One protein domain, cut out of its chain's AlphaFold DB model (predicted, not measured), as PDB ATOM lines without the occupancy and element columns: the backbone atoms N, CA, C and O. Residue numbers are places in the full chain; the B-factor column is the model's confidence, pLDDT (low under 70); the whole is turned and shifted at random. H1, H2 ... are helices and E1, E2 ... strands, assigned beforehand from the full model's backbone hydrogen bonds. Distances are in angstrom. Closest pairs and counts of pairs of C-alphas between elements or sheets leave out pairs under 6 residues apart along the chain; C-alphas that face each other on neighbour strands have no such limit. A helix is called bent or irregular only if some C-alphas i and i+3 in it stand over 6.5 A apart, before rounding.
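AT A GLANCE: This is residues 62 to 103 of the 103 residues of an uncharacterized protein of Methyloglobulus sp (UniProt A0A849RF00). A small hairpin of two strands, E1 and E2, has one short helix, H1, packed along it on the side of E1, and tails lead away from this little body at both ends. Residues 62 to 66 lead into E1 at one end of the long axis, and residues 95 to 103 run from H1 to the other end. The printed part has 42 residues with two named strands and one named helix, in the order E1, E2, H1 along the chain; the sheet has the order E1 - E2 and is antiparallel. The class is mixed, helices and strands, with 20 residues, under half, in named elements. The whole is loose, with a radius of gyration of the C-alphas of 11.8 A and spans of 42 by 15 by 14 A.

IN THESE COORDINATES: The printed part begins at Thr 62, whose C-alpha is at (78.957, 69.064, -98.310). Strand E1 is residues 67 to 71, with C-alpha 67 at (70.552, 61.990, -93.600), and measures 12.6 A from first to last C-alpha. Strand E2 is residues 77 to 81 and measures 12.8 A. Helix H1 is residues 85 to 94, measures 14.2 A and ends with C-alpha 94 at (56.857, 66.661, -91.418).

HOW THE PARTS SIT: E1 and E2 form a hairpin, antiparallel, with an angle of 145 degrees between their N-to-C directions. The C-alphas of Val 68 and Val 80 face each other at 5.2 A, and those of Tyr 71 and Gly 77 at 4.4 A. Across the pair, N 68 and O 80 are within hydrogen-bond range at 2.8 A, and so are N 78 and O 70 at 2.7 A. E1 and H1 have 5 pairs of C-alphas within 8 A, the closest being those of Val 68 and Glu 88, 6.6 A apart. Their centres are 9.7 A apart. E2 and H1 are near each other, with 5 pairs of C-alphas within 10 A. In H1 every O i to N i+4 pair is within hydrogen-bond range, and the helix is not bent.

THE WHOLE: The two C-alphas farthest apart are those of Ile 63 and Val 103, at 42.1 A. The printed part has no cut and ends at Val 103, the chain's last residue. The links from E1 to E2, of 5 residues, and from E2 to H1, of 3 residues, are tight. The mean pLDDT of the printed part is 72.6, and the model's confidence is low, under 70, in residues 62 to 66 and 97 to 103.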
ATOM      1  N   THR A  62      78.442  70.359 -98.705       45.03
ATOM      2  CA  THR A  62      78.957  69.064 -98.310       45.03
ATOM      3  C   THR A  62      78.198  68.036 -99.122       45.03
ATOM      4  O   THR A  62      77.000  67.818 -98.950       45.03
ATOM      5  N   ILE A  63      78.933  67.365 -99.998       48.91
ATOM      6  CA  ILE A  63      78.561  66.112-100.653       48.91
ATOM      7  C   ILE A  63      78.580  64.981 -99.599       48.91
ATOM      8  O   ILE A  63      79.084  63.887 -99.834       48.91
ATOM      9  N   TYR A  64      78.094  65.259 -98.387       45.16
ATOM     10  CA  TYR A  64      77.736  64.241 -97.419       45.16
ATOM     11  C   TYR A  64      76.267  63.904 -97.666       45.16
ATOM     12  O   TYR A  64      75.459  64.813 -97.876       45.16
ATOM     13  N   PRO A  65      75.891  62.618 -97.663       56.00
ATOM     14  CA  PRO A  65      74.489  62.242 -97.748       56.00
ATOM     15  C   PRO A  65      73.716  62.935 -96.618       56.00
ATOM     16  O   PRO A  65      74.022  62.762 -95.436       56.00
ATOM     17  N   ARG A  66      72.735  63.755 -97.003       68.94
ATOM     18  CA  ARG A  66      71.876  64.533 -96.103       68.94
ATOM     19  C   ARG A  66      70.911  63.588 -95.400       68.94
ATOM     20  O   ARG A  66      69.784  63.391 -95.842       68.94
ATOM     21  N   TYR A  67      71.387  62.902 -94.370       74.75
ATOM     22  CA  TYR A  67      70.552  61.990 -93.600       74.75
ATOM     23  C   TYR A  67      69.725  62.761 -92.574       74.75
ATOM     24  O   TYR A  67      70.269  63.337 -91.636       74.75
ATOM     25  N   VAL A  68      68.405  62.686 -92.709       76.94
ATOM     26  CA  VAL A  68      67.443  63.152 -91.712       76.94
ATOM     27  C   VAL A  68      66.996  61.960 -90.870       76.94
ATOM     28  O   VAL A  68      66.709  60.883 -91.399       76.94
ATOM     29  N   ILE A  69      66.947  62.128 -89.545       80.19
ATOM     30  CA  ILE A  69      66.348  61.129 -88.653       80.19
ATOM     31  C   ILE A  69      64.841  61.368 -88.624       80.19
ATOM     32  O   ILE A  69      64.360  62.298 -87.983       80.19
ATOM     33  N   CYS A  70      64.111  60.499 -89.307       78.81
ATOM     34  CA  CYS A  70      62.658  60.463 -89.326       78.81
ATOM     35  C   CYS A  70      62.164  59.487 -88.256       78.81
ATOM     36  O   CYS A  70      62.604  58.343 -88.217       78.81
ATOM     37  N   TYR A  71      61.239  59.890 -87.395       81.19
ATOM     38  CA  TYR A  71      60.669  59.011 -86.384       81.19
ATOM     39  C   TYR A  71      59.433  58.282 -86.920       81.19
ATOM     40  O   TYR A  71      58.594  58.844 -87.623       81.19
ATOM     41  N   THR A  72      59.318  57.000 -86.596       78.56
ATOM     42  CA  THR A  72      58.075  56.240 -86.781       78.56
ATOM     43  C   THR A  72      57.052  56.636 -85.707       78.56
ATOM     44  O   THR A  72      57.443  57.173 -84.668       78.56
ATOM     45  N   PRO A  73      55.755  56.303 -85.863       73.38
ATOM     46  CA  PRO A  73      54.748  56.531 -84.819       73.38
ATOM     47  C   PRO A  73      55.076  55.880 -83.463       73.38
ATOM     48  O   PRO A  73      54.576  56.315 -82.433       73.38
ATOM     49  N   LYS A  74      55.943  54.855 -83.451       75.31
ATOM     50  CA  LYS A  74      56.454  54.199 -82.234       75.31
ATOM     51  C   LYS A  74      57.690  54.891 -81.636       75.31
ATOM     52  O   LYS A  74      58.273  54.379 -80.687       75.31
ATOM     53  N   GLY A  75      58.134  56.010 -82.208       73.62
ATOM     54  CA  GLY A  75      59.312  56.760 -81.765       73.62
ATOM     55  C   GLY A  75      60.658  56.200 -82.232       73.62
ATOM     56  O   GLY A  75      61.698  56.744 -81.870       73.62
ATOM     57  N   GLN A  76      60.678  55.146 -83.053       80.62
ATOM     58  CA  GLN A  76      61.925  54.606 -83.603       80.62
ATOM     59  C   GLN A  76      62.459  55.520 -84.709       80.62
ATOM     60  O   GLN A  76      61.733  55.806 -85.660       80.62
ATOM     61  N   GLY A  77      63.717  55.952 -84.595       80.56
ATOM     62  CA  GLY A  77      64.392  56.767 -85.605       80.56
ATOM     63  C   GLY A  77      64.857  55.943 -86.809       80.56
ATOM     64  O   GLY A  77      65.555  54.941 -86.658       80.56
ATOM     65  N   LEU A  78      64.499  56.393 -88.005       82.50
ATOM     66  CA  LEU A  78      64.927  55.887 -89.303       82.50
ATOM     67  C   LEU A  78      65.803  56.939 -89.979       82.50
ATOM     68  O   LEU A  78      65.429  58.106 -90.069       82.50
ATOM     69  N   ARG A  79      66.967  56.524 -90.479       83.38
ATOM     70  CA  ARG A  79      67.833  57.395 -91.280       83.38
ATOM     71  C   ARG A  79      67.304  57.444 -92.706       83.38
ATOM     72  O   ARG A  79      67.329  56.434 -93.405       83.38
ATOM     73  N   VAL A  80      66.844  58.614 -93.129       82.25
ATOM     74  CA  VAL A  80      66.325  58.856 -94.477       82.25
ATOM     75  C   VAL A  80      67.275  59.791 -95.204       82.25
ATOM     76  O   VAL A  80      67.615  60.850 -94.689       82.25
ATOM     77  N   MET A  81      67.722  59.396 -96.392       83.00
ATOM     78  CA  MET A  81      68.568  60.237 -97.234       83.00
ATOM     79  C   MET A  81      67.699  61.255 -97.980       83.00
ATOM     80  O   MET A  81      66.837  60.871 -98.775       83.00
ATOM     81  N   ALA A  82      67.920  62.541 -97.726       81.44
ATOM     82  CA  ALA A  82      67.310  63.617 -98.489       81.44
ATOM     83  C   ALA A  82      67.944  63.697 -99.884       81.44
ATOM     84  O   ALA A  82      69.122  63.399-100.082       81.44
ATOM     85  N   LYS A  83      67.120  64.084-100.859       77.12
ATOM     86  CA  LYS A  83      67.519  64.194-102.271       77.12
ATOM     87  C   LYS A  83      68.232  65.519-102.543       77.12
ATOM     88  O   LYS A  83      69.149  65.571-103.352       77.12
ATOM     89  N   ASP A  84      67.808  66.556-101.833       78.44
ATOM     90  CA  ASP A  84      68.244  67.942-101.934       78.44
ATOM     91  C   ASP A  84      67.910  68.667-100.610       78.44
ATOM     92  O   ASP A  84      67.503  68.039 -99.626       78.44
ATOM     93  N   GLY A  85      68.114  69.985-100.562       75.12
ATOM     94  CA  GLY A  85      67.870  70.791 -99.358       75.12
ATOM     95  C   GLY A  85      66.407  71.066 -99.063       75.12
ATOM     96  O   GLY A  85      66.031  71.153 -97.896       75.12
ATOM     97  N   GLU A  86      65.569  71.150-100.090       81.31
ATOM     98  CA  GLU A  86      64.133  71.342 -99.898       81.31
ATOM     99  C   GLU A  86      63.499  70.077 -99.316       81.31
ATOM    100  O   GLU A  86      62.681  70.147 -98.397       81.31
ATOM    101  N   HIS A  87      63.937  68.908 -99.784       80.06
ATOM    102  CA  HIS A  87      63.513  67.618 -99.268       80.06
ATOM    103  C   HIS A  87      63.981  67.410 -97.822       80.06
ATOM    104  O   HIS A  87      63.218  66.906 -97.002       80.06
ATOM    105  N   GLU A  88      65.192  67.843 -97.471       82.44
ATOM    106  CA  GLU A  88      65.664  67.835 -96.082       82.44
ATOM    107  C   GLU A  88      64.773  68.695 -95.172       82.44
ATOM    108  O   GLU A  88      64.274  68.209 -94.150       82.44
ATOM    109  N   ALA A  89      64.503  69.941 -95.573       80.81
ATOM    110  CA  ALA A  89      63.625  70.845 -94.832       80.81
ATOM    111  C   ALA A  89      62.195  70.286 -94.710       80.81
ATOM    112  O   ALA A  89      61.562  70.387 -93.653       80.81
ATOM    113  N   PHE A  90      61.696  69.641 -95.767       84.62
ATOM    114  CA  PHE A  90      60.407  68.960 -95.759       84.62
ATOM    115  C   PHE A  90      60.367  67.815 -94.739       84.62
ATOM    116  O   PHE A  90      59.420  67.740 -93.953       84.62
ATOM    117  N   LEU A  91      61.390  66.954 -94.708       82.94
ATOM    118  CA  LEU A  91      61.458  65.818 -93.780       82.94
ATOM    119  C   LEU A  91      61.499  66.279 -92.318       82.94
ATOM    120  O   LEU A  91      60.779  65.726 -91.488       82.94
ATOM    121  N   LEU A  92      62.271  67.325 -92.012       81.50
ATOM    122  CA  LEU A  92      62.326  67.916 -90.669       81.50
ATOM    123  C   LEU A  92      60.982  68.516 -90.242       81.50
ATOM    124  O   LEU A  92      60.560  68.338 -89.099       81.50
ATOM    125  N   ARG A  93      60.289  69.199 -91.162       83.06
ATOM    126  CA  ARG A  93      58.978  69.807 -90.893       83.06
ATOM    127  C   ARG A  93      57.890  68.761 -90.660       83.06
ATOM    128  O   ARG A  93      57.036  68.949 -89.800       83.06
ATOM    129  N   MET A  94      57.903  67.686 -91.443       82.25
ATOM    130  CA  MET A  94      56.857  66.661 -91.418       82.25
ATOM    131  C   MET A  94      57.074  65.597 -90.343       82.25
ATOM    132  O   MET A  94      56.121  64.907 -89.983       82.25
ATOM    133  N   ASN A  95      58.300  65.448 -89.836       76.81
ATOM    134  CA  ASN A  95      58.637  64.427 -88.852       76.81
ATOM    135  C   ASN A  95      59.310  65.012 -87.598       76.81
ATOM    136  O   ASN A  95      60.476  64.714 -87.312       76.81
ATOM    137  N   PRO A  96      58.597  65.862 -86.836       72.00
ATOM    138  CA  PRO A  96      59.107  66.363 -85.572       72.00
ATOM    139  C   PRO A  96      59.320  65.201 -84.596       72.00
ATOM    140  O   PRO A  96      58.539  64.249 -84.551       72.00
ATOM    141  N   LYS A  97      60.375  65.289 -83.781       68.69
ATOM    142  CA  LYS A  97      60.683  64.275 -82.768       68.69
ATOM    143  C   LYS A  97      59.466  64.066 -81.855       68.69
ATOM    144  O   LYS A  97      59.048  65.027 -81.203       68.69
ATOM    145  N   PRO A  98      58.911  62.844 -81.758       67.19
ATOM    146  CA  PRO A  98      57.808  62.585 -80.854       67.19
ATOM    147  C   PRO A  98      58.283  62.834 -79.424       67.19
ATOM    148  O   PRO A  98      59.285  62.276 -78.967       67.19
ATOM    149  N   VAL A  99      57.577  63.721 -78.727       65.75
ATOM    150  CA  VAL A  99      57.816  63.994 -77.312       65.75
ATOM    151  C   VAL A  99      57.297  62.785 -76.545       65.75
ATOM    152  O   VAL A  99      56.090  62.623 -76.377       65.75
ATOM    153  N   VAL A 100      58.202  61.903 -76.123       58.53
ATOM    154  CA  VAL A 100      57.851  60.783 -75.247       58.53
ATOM    155  C   VAL A 100      57.419  61.383 -73.910       58.53
ATOM    156  O   VAL A 100      58.252  61.838 -73.129       58.53
ATOM    157  N   LYS A 101      56.108  61.451 -73.671       49.03
ATOM    158  CA  LYS A 101      55.572  61.758 -72.345       49.03
ATOM    159  C   LYS A 101      55.708  60.491 -71.510       49.03
ATOM    160  O   LYS A 101      55.044  59.501 -71.797       49.03
ATOM    161  N   PHE A 102      56.595  60.517 -70.522       45.28
ATOM    162  CA  PHE A 102      56.574  59.530 -69.450       45.28
ATOM    163  C   PHE A 102      55.276  59.767 -68.663       45.28
ATOM    164  O   PHE A 102      55.074  60.872 -68.157       45.28
ATOM    165  N   VAL A 103      54.372  58.785 -68.685       44.66
ATOM    166  CA  VAL A 103      53.147  58.741 -67.866       44.66
ATOM    167  C   VAL A 103      53.451  57.931 -66.619       44.66
ATOM    168  O   VAL A 103      54.112  56.879 -66.782       44.66
TER     169      VAL A 103